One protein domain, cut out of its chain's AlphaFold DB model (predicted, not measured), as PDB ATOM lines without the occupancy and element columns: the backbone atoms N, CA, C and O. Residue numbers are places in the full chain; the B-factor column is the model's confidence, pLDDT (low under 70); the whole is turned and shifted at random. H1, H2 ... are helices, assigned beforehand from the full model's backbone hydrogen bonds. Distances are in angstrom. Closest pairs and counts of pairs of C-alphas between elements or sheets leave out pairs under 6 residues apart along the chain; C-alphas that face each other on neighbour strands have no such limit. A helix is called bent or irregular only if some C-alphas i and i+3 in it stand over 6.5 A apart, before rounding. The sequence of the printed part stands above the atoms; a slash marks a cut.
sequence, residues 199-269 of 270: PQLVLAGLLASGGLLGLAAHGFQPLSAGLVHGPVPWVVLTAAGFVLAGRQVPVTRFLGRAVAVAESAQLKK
ATOM      1  N   PRO A 199       4.505  38.569 -46.599       87.00
ATOM      2  CA  PRO A 199       3.332  38.639 -47.481       87.00
ATOM      3  C   PRO A 199       1.991  38.566 -46.737       87.00
ATOM      4  O   PRO A 199       1.020  39.187 -47.159       87.00
ATOM      5  N   GLN A 200       1.929  37.839 -45.621       87.06
ATOM      6  CA  GLN A 200       0.735  37.776 -44.780       87.06
ATOM      7  C   GLN A 200       0.492  39.113 -44.078       87.06
ATOM      8  O   GLN A 200      -0.645  39.566 -44.042       87.06
ATOM      9  N   LEU A 201       1.546  39.758 -43.568       87.81
ATOM     10  CA  LEU A 201       1.451  41.089 -42.962       87.81
ATOM     11  C   LEU A 201       1.070  42.159 -43.987       87.81
ATOM     12  O   LEU A 201       0.241  43.011 -43.689       87.81
ATOM     13  N   VAL A 202       1.616  42.087 -45.204       90.56
ATOM     14  CA  VAL A 202       1.237  42.983 -46.307       90.56
ATOM     15  C   VAL A 202      -0.243  42.812 -46.640       90.56
ATOM     16  O   VAL A 202      -0.972  43.797 -46.665       90.56
ATOM     17  N   LEU A 203      -0.719  41.576 -46.825       91.50
ATOM     18  CA  LEU A 203      -2.135  41.323 -47.102       91.50
ATOM     19  C   LEU A 203      -3.035  41.763 -45.937       91.50
ATOM     20  O   LEU A 203      -4.063  42.391 -46.167       91.50
ATOM     21  N   ALA A 204      -2.639  41.482 -44.696       89.62
ATOM     22  CA  ALA A 204      -3.362  41.919 -43.505       89.62
ATOM     23  C   ALA A 204      -3.464  43.449 -43.440       89.62
ATOM     24  O   ALA A 204      -4.548  43.983 -43.212       89.62
ATOM     25  N   GLY A 205      -2.355  44.145 -43.706       90.62
ATOM     26  CA  GLY A 205      -2.296  45.601 -43.772       90.62
ATOM     27  C   GLY A 205      -3.175  46.171 -44.882       90.62
ATOM     28  O   GLY A 205      -3.904  47.127 -44.635       90.62
ATOM     29  N   LEU A 206      -3.176  45.564 -46.073       93.06
ATOM     30  CA  LEU A 206      -4.033  45.978 -47.189       93.06
ATOM     31  C   LEU A 206      -5.522  45.783 -46.876       93.06
ATOM     32  O   LEU A 206      -6.308  46.696 -47.111       93.06
ATOM     33  N   LEU A 207      -5.909  44.639 -46.304       92.19
ATOM     34  CA  LEU A 207      -7.296  44.370 -45.906       92.19
ATOM     35  C   LEU A 207      -7.760  45.329 -44.803       92.19
ATOM     36  O   LEU A 207      -8.832  45.921 -44.914       92.19
ATOM     37  N   ALA A 208      -6.934  45.528 -43.772       90.56
ATOM     38  CA  ALA A 208      -7.245  46.436 -42.674       90.56
ATOM     39  C   ALA A 208      -7.363  47.890 -43.150       90.56
ATOM     40  O   ALA A 208      -8.350  48.558 -42.839       90.56
ATOM     41  N   SER A 209      -6.396  48.353 -43.947       89.88
ATOM     42  CA  SER A 209      -6.379  49.714 -44.497       89.88
ATOM     43  C   SER A 209      -7.528  49.939 -45.476       89.88
ATOM     44  O   SER A 209      -8.183  50.972 -45.408       89.88
ATOM     45  N   GLY A 210      -7.818  48.967 -46.346       89.62
ATOM     46  CA  GLY A 210      -8.937  49.028 -47.286       89.62
ATOM     47  C   GLY A 210     -10.295  49.061 -46.582       89.62
ATOM     48  O   GLY A 210     -11.139  49.880 -46.931       89.62
ATOM     49  N   GLY A 211     -10.488  48.236 -45.546       87.44
ATOM     50  CA  GLY A 211     -11.699  48.264 -44.720       87.44
ATOM     51  C   GLY A 211     -11.880  49.597 -43.987       87.44
ATOM     52  O   GLY A 211     -12.951  50.198 -44.046       87.44
ATOM     53  N   LEU A 212     -10.816  50.122 -43.370       87.44
ATOM     54  CA  LEU A 212     -10.856  51.426 -42.697       87.44
ATOM     55  C   LEU A 212     -11.107  52.579 -43.677       87.44
ATOM     56  O   LEU A 212     -11.903  53.468 -43.378       87.44
ATOM     57  N   LEU A 213     -10.474  52.555 -44.853       85.56
ATOM     58  CA  LEU A 213     -10.696  53.545 -45.906       85.56
ATOM     59  C   LEU A 213     -12.138  53.497 -46.419       85.56
ATOM     60  O   LEU A 213     -12.753  54.544 -46.591       85.56
ATOM     61  N   GLY A 214     -12.695  52.301 -46.613       84.06
ATOM     62  CA  GLY A 214     -14.089  52.125 -47.012       84.06
ATOM     63  C   GLY A 214     -15.072  52.671 -45.976       84.06
ATOM     64  O   GLY A 214     -15.989  53.405 -46.339       84.06
ATOM     65  N   LEU A 215     -14.836  52.412 -44.682       84.50
ATOM     66  CA  LEU A 215     -15.609  53.025 -43.592       84.50
ATOM     67  C   LEU A 215     -15.487  54.551 -43.589       84.50
ATOM     68  O   LEU A 215     -16.483  55.241 -43.390       84.50
ATOM     69  N   ALA A 216     -14.292  55.091 -43.826       79.62
ATOM     70  CA  ALA A 216     -14.076  56.534 -43.872       79.62
ATOM     71  C   ALA A 216     -14.759  57.195 -45.084       79.62
ATOM     72  O   ALA A 216     -15.298  58.291 -44.955       79.62
ATOM     73  N   ALA A 217     -14.751  56.534 -46.245       77.31
ATOM     74  CA  ALA A 217     -15.298  57.064 -47.492       77.31
ATOM     75  C   ALA A 217     -16.827  56.945 -47.579       77.31
ATOM     76  O   ALA A 217     -17.488  57.850 -48.085       77.31
ATOM     77  N   HIS A 218     -17.395  55.840 -47.091       76.94
ATOM     78  CA  HIS A 218     -18.827  55.548 -47.214       76.94
ATOM     79  C   HIS A 218     -19.610  55.748 -45.913       76.94
ATOM     80  O   HIS A 218     -20.840  55.825 -45.943       76.94
ATOM     81  N   GLY A 219     -18.920  55.875 -44.779       73.94
ATOM     82  CA  GLY A 219     -19.533  56.065 -43.472       73.94
ATOM     83  C   GLY A 219     -20.358  54.863 -43.007       73.94
ATOM     84  O   GLY A 219     -20.183  53.727 -43.448       73.94
ATOM     85  N   PHE A 220     -21.291  55.133 -42.097       72.00
ATOM     86  CA  PHE A 220     -22.228  54.150 -41.554       72.00
ATOM     87  C   PHE A 220     -23.591  54.303 -42.228       72.00
ATOM     88  O   PHE A 220     -24.545  54.780 -41.611       72.00
ATOM     89  N   GLN A 221     -23.674  53.952 -43.516       70.94
ATOM     90  CA  GLN A 221     -24.954  53.990 -44.224       70.94
ATOM     91  C   GLN A 221     -25.996  53.099 -43.523       70.94
ATOM     92  O   GLN A 221     -25.628  52.075 -42.934       70.94
ATOM     93  N   PRO A 222     -27.291  53.466 -43.571       67.62
ATOM     94  CA  PRO A 222     -28.350  52.681 -42.954       67.62
ATOM     95  C   PRO A 222     -28.295  51.221 -43.406       67.62
ATOM     96  O   PRO A 222     -28.167  50.936 -44.594       67.62
ATOM     97  N   LEU A 223     -28.467  50.284 -42.468       65.88
ATOM     98  CA  LEU A 223     -28.517  48.845 -42.776       65.88
ATOM     99  C   LEU A 223     -29.651  48.488 -43.757       65.88
ATOM    100  O   LEU A 223     -29.613  47.433 -44.387       65.88
ATOM    101  N   SER A 224     -30.630  49.383 -43.929       66.06
ATOM    102  CA  SER A 224     -31.694  49.278 -44.929       66.06
ATOM    103  C   SER A 224     -31.201  49.366 -46.379       66.06
ATOM    104  O   SER A 224     -31.931  48.951 -47.271       66.06
ATOM    105  N   ALA A 225     -29.983  49.859 -46.635       63.00
ATOM    106  CA  ALA A 225     -29.366  49.875 -47.968       63.00
ATOM    107  C   ALA A 225     -28.849  48.488 -48.421       63.00
ATOM    108  O   ALA A 225     -28.334  48.345 -49.528       63.00
ATOM    109  N   GLY A 226     -28.997  47.459 -47.578       64.94
ATOM    110  CA  GLY A 226     -28.561  46.090 -47.839       64.94
ATOM    111  C   GLY A 226     -27.210  45.761 -47.197       64.94
ATOM    112  O   GLY A 226     -26.334  46.612 -47.050       64.94
ATOM    113  N   LEU A 227     -27.023  44.487 -46.831       66.44
ATOM    114  CA  LEU A 227     -25.822  43.986 -46.142       66.44
ATOM    115  C   LEU A 227     -24.518  44.236 -46.916       66.44
ATOM    116  O   LEU A 227     -23.474  44.404 -46.300       66.44
ATOM    117  N   VAL A 228     -24.573  44.270 -48.249       67.31
ATOM    118  CA  VAL A 228     -23.390  44.407 -49.118       67.31
ATOM    119  C   VAL A 228     -23.053  45.870 -49.431       67.31
ATOM    120  O   VAL A 228     -21.909  46.173 -49.746       67.31
ATOM    121  N   HIS A 229     -24.013  46.790 -49.317       69.50
ATOM    122  CA  HIS A 229     -23.789  48.222 -49.570       69.50
ATOM    123  C   HIS A 229     -23.672  49.047 -48.279       69.50
ATOM    124  O   HIS A 229     -23.231  50.192 -48.315       69.50
ATOM    125  N   GLY A 230     -24.039  48.462 -47.134       72.44
ATOM    126  CA  GLY A 230     -23.843  49.042 -45.809       72.44
ATOM    127  C   GLY A 230     -22.398  48.928 -45.286       72.44
ATOM    128  O   GLY A 230     -21.481  48.571 -46.022       72.44
ATOM    129  N   PRO A 231     -22.162  49.185 -43.987       82.44
ATOM    130  CA  PRO A 231     -20.816  49.185 -43.397       82.44
ATOM    131  C   PRO A 231     -20.186  47.787 -43.256       82.44
ATOM    132  O   PRO A 231     -18.995  47.665 -42.970       82.44
ATOM    133  N   VAL A 232     -20.974  46.721 -43.429       85.00
ATOM    134  CA  VAL A 232     -20.587  45.338 -43.111       85.00
ATOM    135  C   VAL A 232     -19.371  44.841 -43.902       85.00
ATOM    136  O   VAL A 232     -18.466  44.313 -43.256       85.00
ATOM    137  N   PRO A 233     -19.257  45.019 -45.234       86.50
ATOM    138  CA  PRO A 233     -18.085  44.548 -45.974       86.50
ATOM    139  C   PRO A 233     -16.796  45.201 -45.478       86.50
ATOM    140  O   PRO A 233     -15.769  44.539 -45.356       86.50
ATOM    141  N   TRP A 234     -16.862  46.485 -45.125       88.81
ATOM    142  CA  TRP A 234     -15.717  47.237 -44.628       88.81
ATOM    143  C   TRP A 234     -15.281  46.761 -43.240       88.81
ATOM    144  O   TRP A 234     -14.095  46.527 -43.017       88.81
ATOM    145  N   VAL A 235     -16.240  46.508 -42.341       87.38
ATOM    146  CA  VAL A 235     -15.976  45.892 -41.029       87.38
ATOM    147  C   VAL A 235     -15.375  44.494 -41.188       87.38
ATOM    148  O   VAL A 235     -14.414  44.157 -40.498       87.38
ATOM    149  N   VAL A 236     -15.902  43.688 -42.116       89.00
ATOM    150  CA  VAL A 236     -15.392  42.341 -42.406       89.00
ATOM    151  C   VAL A 236     -13.955  42.400 -42.923       89.00
ATOM    152  O   VAL A 236     -13.127  41.623 -42.457       89.00
ATOM    153  N   LEU A 237     -13.625  43.333 -43.820       89.69
ATOM    154  CA  LEU A 237     -12.256  43.528 -44.310       89.69
ATOM    155  C   LEU A 237     -11.296  43.923 -43.181       89.69
ATOM    156  O   LEU A 237     -10.218  43.336 -43.061       89.69
ATOM    157  N   THR A 238     -11.700  44.849 -42.307       88.44
ATOM    158  CA  THR A 238     -10.889  45.246 -41.147       88.44
ATOM    159  C   THR A 238     -10.676  44.084 -40.177       88.44
ATOM    160  O   THR A 238      -9.543  43.823 -39.764       88.44
ATOM    161  N   ALA A 239     -11.732  43.331 -39.861       88.62
ATOM    162  CA  ALA A 239     -11.647  42.155 -38.997       88.62
ATOM    163  C   ALA A 239     -10.790  41.042 -39.622       88.62
ATOM    164  O   ALA A 239      -9.973  40.432 -38.932       88.62
ATOM    165  N   ALA A 240     -10.923  40.801 -40.929       88.75
ATOM    166  CA  ALA A 240     -10.118  39.826 -41.658       88.75
ATOM    167  C   ALA A 240      -8.630  40.191 -41.628       88.75
ATOM    168  O   ALA A 240      -7.802  39.322 -41.359       88.75
ATOM    169  N   GLY A 241      -8.290  41.470 -41.831       86.69
ATOM    170  CA  GLY A 241      -6.922  41.970 -41.690       86.69
ATOM    171  C   GLY A 241      -6.361  41.739 -40.284       86.69
ATOM    172  O   GLY A 241      -5.272  41.185 -40.141       86.69
ATOM    173  N   PHE A 242      -7.131  42.063 -39.241       86.12
ATOM    174  CA  PHE A 242      -6.732  41.844 -37.845       86.12
ATOM    175  C   PHE A 242      -6.485  40.360 -37.525       86.12
ATOM    176  O   PHE A 242      -5.436  39.996 -36.991       86.12
ATOM    177  N   VAL A 243      -7.414  39.479 -37.906       86.12
ATOM    178  CA  VAL A 243      -7.275  38.027 -37.699       86.12
ATOM    179  C   VAL A 243      -6.084  37.476 -38.480       86.12
ATOM    180  O   VAL A 243      -5.346  36.633 -37.967       86.12
ATOM    181  N   LEU A 244      -5.866  37.949 -39.709       85.06
ATOM    182  CA  LEU A 244      -4.743  37.521 -40.534       85.06
ATOM    183  C   LEU A 244      -3.403  37.964 -39.938       85.06
ATOM    184  O   LEU A 244      -2.454  37.189 -39.996       85.06
ATOM    185  N   ALA A 245      -3.321  39.141 -39.317       81.31
ATOM    186  CA  ALA A 245      -2.120  39.580 -38.607       81.31
ATOM    187  C   ALA A 245      -1.818  38.708 -37.373       81.31
ATOM    188  O   ALA A 245      -0.660  38.404 -37.114       81.31
ATOM    189  N   GLY A 246      -2.846  38.254 -36.647       71.75
ATOM    190  CA  GLY A 246      -2.694  37.448 -35.428       71.75
ATOM    191  C   GLY A 246      -2.411  35.952 -35.639       71.75
ATOM    192  O   GLY A 246      -2.117  35.245 -34.675       71.75
ATOM    193  N   ARG A 247      -2.501  35.426 -36.869       66.44
ATOM    194  CA  ARG A 247      -2.282  33.993 -37.140       66.44
ATOM    195  C   ARG A 247      -0.793  33.642 -37.193       66.44
ATOM    196  O   ARG A 247      -0.077  34.065 -38.098       66.44
ATOM    197  N   GLN A 248      -0.347  32.798 -36.262       59.12
ATOM    198  CA  GLN A 248       0.981  32.182 -36.297       59.12
ATOM    199  C   GLN A 248       1.139  31.315 -37.553       59.12
ATOM    200  O   GLN A 248       0.271  30.494 -37.861       59.12
ATOM    201  N   VAL A 249       2.258  31.457 -38.269       53.38
ATOM    202  CA  VAL A 249       2.627  30.496 -39.317       53.38
ATOM    203  C   VAL A 249       3.524  29.428 -38.698       53.38
ATOM    204  O   VAL A 249       4.578  29.780 -38.169       53.38
ATOM    205  N   PRO A 250       3.180  28.131 -38.796       51.00
ATOM    206  CA  PRO A 250       4.076  27.068 -38.364       51.00
ATOM    207  C   PRO A 250       5.413  27.164 -39.115       51.00
ATOM    208  O   PRO A 250       5.461  27.109 -40.351       51.00
ATOM    209  N   VAL A 251       6.514  27.289 -38.367       51.94
ATOM    210  CA  VAL A 251       7.902  27.328 -38.879       51.94
ATOM    211  C   VAL A 251       8.282  26.031 -39.624       51.94
ATOM    212  O   VAL A 251       9.229  25.994 -40.409       51.94
ATOM    213  N   THR A 252       7.478  24.976 -39.493       52.38
ATOM    214  CA  THR A 252       7.737  23.629 -40.018       52.38
ATOM    215  C   THR A 252       7.798  23.500 -41.544       52.38
ATOM    216  O   THR A 252       8.264  22.477 -42.035       52.38
ATOM    217  N   ARG A 253       7.424  24.516 -42.340       49.72
ATOM    218  CA  ARG A 253       7.531  24.436 -43.818       49.72
ATOM    219  C   ARG A 253       8.824  24.975 -44.435       49.72
ATOM    220  O   ARG A 253       9.064  24.677 -45.602       49.72
ATOM    221  N   PHE A 254       9.634  25.757 -43.715       48.06
ATOM    222  CA  PHE A 254      10.856  26.337 -44.302       48.06
ATOM    223  C   PHE A 254      12.096  25.480 -44.012       48.06
ATOM    224  O   PHE A 254      12.843  25.156 -44.932       48.06
ATOM    225  N   LEU A 255      12.242  24.999 -42.772       51.19
ATOM    226  CA  LEU A 255      13.334  24.093 -42.398       51.19
ATOM    227  C   LEU A 255      13.163  22.688 -42.996       51.19
ATOM    228  O   LEU A 255      14.137  22.121 -43.471       51.19
ATOM    229  N   GLY A 256      11.933  22.168 -43.100       52.66
ATOM    230  CA  GLY A 256      11.688  20.858 -43.721       52.66
ATOM    231  C   GLY A 256      12.053  20.800 -45.211       52.66
ATOM    232  O   GLY A 256      12.523  19.772 -45.685       52.66
ATOM    233  N   ARG A 257      11.911  21.911 -45.953       53.34
ATOM    234  CA  ARG A 257      12.355  21.990 -47.358       53.34
ATOM    235  C   ARG A 257      13.868  22.147 -47.482       53.34
ATOM    236  O   ARG A 257      14.449  21.522 -48.358       53.34
ATOM    237  N   ALA A 258      14.500  22.946 -46.622       52.06
ATOM    238  CA  ALA A 258      15.952  23.117 -46.648       52.06
ATOM    239  C   ALA A 258      16.691  21.821 -46.260       52.06
ATOM    240  O   ALA A 258      17.660  21.454 -46.918       52.06
ATOM    241  N   VAL A 259      16.185  21.094 -45.257       52.66
ATOM    242  CA  VAL A 259      16.737  19.798 -44.832       52.66
ATOM    243  C   VAL A 259      16.492  18.724 -45.895       52.66
ATOM    244  O   VAL A 259      17.443  18.070 -46.306       52.66
ATOM    245  N   ALA A 260      15.276  18.611 -46.447       52.66
ATOM    246  CA  ALA A 260      14.984  17.613 -47.481       52.66
ATOM    247  C   ALA A 260      15.775  17.833 -48.787       52.66
ATOM    248  O   ALA A 260      16.155  16.866 -49.449       52.66
ATOM    249  N   VAL A 261      16.055  19.087 -49.165       55.44
ATOM    250  CA  VAL A 261      16.896  19.414 -50.334       55.44
ATOM    251  C   VAL A 261      18.374  19.108 -50.064       55.44
ATOM    252  O   VAL A 261      19.066  18.634 -50.963       55.44
ATOM    253  N   ALA A 262      18.861  19.317 -48.838       52.81
ATOM    254  CA  ALA A 262      20.231  18.968 -48.463       52.81
ATOM    255  C   ALA A 262      20.455  17.443 -48.426       52.81
ATOM    256  O   ALA A 262      21.463  16.960 -48.939       52.81
ATOM    257  N   GLU A 263      19.500  16.680 -47.891       51.09
ATOM    258  CA  GLU A 263      19.587  15.216 -47.777       51.09
ATOM    259  C   GLU A 263      19.518  14.521 -49.148       51.09
ATOM    260  O   GLU A 263      20.318  13.640 -49.457       51.09
ATOM    261  N   SER A 264      18.629  14.984 -50.032       52.84
ATOM    262  CA  SER A 264      18.513  14.452 -51.398       52.84
ATOM    263  C   SER A 264      19.689  14.831 -52.311       52.84
ATOM    264  O   SER A 264      19.996  14.095 -53.252       52.84
ATOM    265  N   ALA A 265      20.394  15.933 -52.027       55.81
ATOM    266  CA  ALA A 265      21.637  16.291 -52.713       55.81
ATOM    267  C   ALA A 265      22.848  15.455 -52.250       55.81
ATOM    268  O   ALA A 265      23.761  15.228 -53.044       55.81
ATOM    269  N   GLN A 266      22.860  14.985 -50.997       54.38
ATOM    270  CA  GLN A 266      23.900  14.091 -50.471       54.38
ATOM    271  C   GLN A 266      23.718  12.649 -50.966       54.38
ATOM    272  O   GLN A 266      24.687  12.024 -51.384       54.38
ATOM    273  N   LEU A 267      22.479  12.149 -51.024       55.81
ATOM    274  CA  LEU A 267      22.179  10.785 -51.488       55.81
ATOM    275  C   LEU A 267      22.408  10.562 -52.992       55.81
ATOM    276  O   LEU A 267      22.555   9.426 -53.416       55.81
ATOM    277  N   LYS A 268      22.467  11.622 -53.809       55.72
ATOM    278  CA  LYS A 268      22.844  11.532 -55.236       55.72
ATOM    279  C   LYS A 268      24.358  11.542 -55.490       55.72
ATOM    280  O   LYS A 268      24.764  11.477 -56.648       55.72
ATOM    281  N   LYS A 269      25.180  11.698 -54.447       52.41
ATOM    282  CA  LYS A 269      26.652  11.720 -54.540       52.41
ATOM    283  C   LYS A 269      27.323  10.433 -54.036       52.41
ATOM    284  O   LYS A 269      28.552  10.393 -54.012       52.41
TER     285      LYS A 269
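What this domain is: This is residues 199 to 269 of the 270 residues of an uncharacterized protein of Amycolatopsis saalfeldensis (UniProt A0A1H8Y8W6). The model is a helical hairpin of H1 and H2, two helices packed side by side and running opposite ways, from which a third helix, H3, sticks out free as a long arm. Residues 219 to 231 form the loop that joins H1 to H2, and residues 250 to 269, of which 252 to 267 belong to H3, reach away from the other end of the hairpin. The printed part has 71 residues with three named helices, in the order H1, H2, H3, and no named strand; its class is all helix. It is extended, with a radius of gyration of the C-alphas of 20.7 A, and the C-alphas span 69 by 18 by 16 A.

How they stand to each other: H1, residues 199 to 218, is the longest helix. It touches H2, residues 232 to 246, with 39 pairs of C-alphas within 8 A. The closest C-alphas of the two are those of Ala 204 and Gly 241, 4.0 A apart. Their lines stand at a shallow tilt of 25 degrees and they run opposite ways; the two form a helical hairpin, with centres 7.7 A apart. H3, residues 252 to 267, touches no helix: it is apart from H1 and apart from H2. In H1 and H2 every O i to N i+4 pair is within hydrogen-bond range, while in H3 10 of 12 are.

Where its parts are: H1 begins with C-alpha 199 at (3.332, 38.639, -47.481) and is 27.9 A long from first to last C-alpha, ending at His 218. H2 runs from Val 232, whose C-alpha is at (-20.587, 45.338, -43.111), to Gly 246, and is 21.0 A long. H3 runs from Thr 252 to Leu 267, over 22.5 A, and ends with C-alpha 267 at (22.179, 10.785, -51.488). H3 is neither bent nor irregular, but only just: C-alphas 252 and 255 are 6.1 A apart.

The domain as a whole: The outline is a rod, and the two C-alphas farthest apart are those of Ser 224 and Lys 269, 70.1 A from each other. Without the stretch that stands free, the body has 51 residues and spans 40 by 16 by 11 A, with a radius of gyration of 11.9 A. The link from H1 to H2, 13 residues, is long, and the link from H2 to H3, 5 residues, is tight. The printed part has no cut. The mean pLDDT of the printed part is 72.8; 31 residues are under 70, namely residues 222 to 229 and 247 to 269, and the mean pLDDT of H3 is 53.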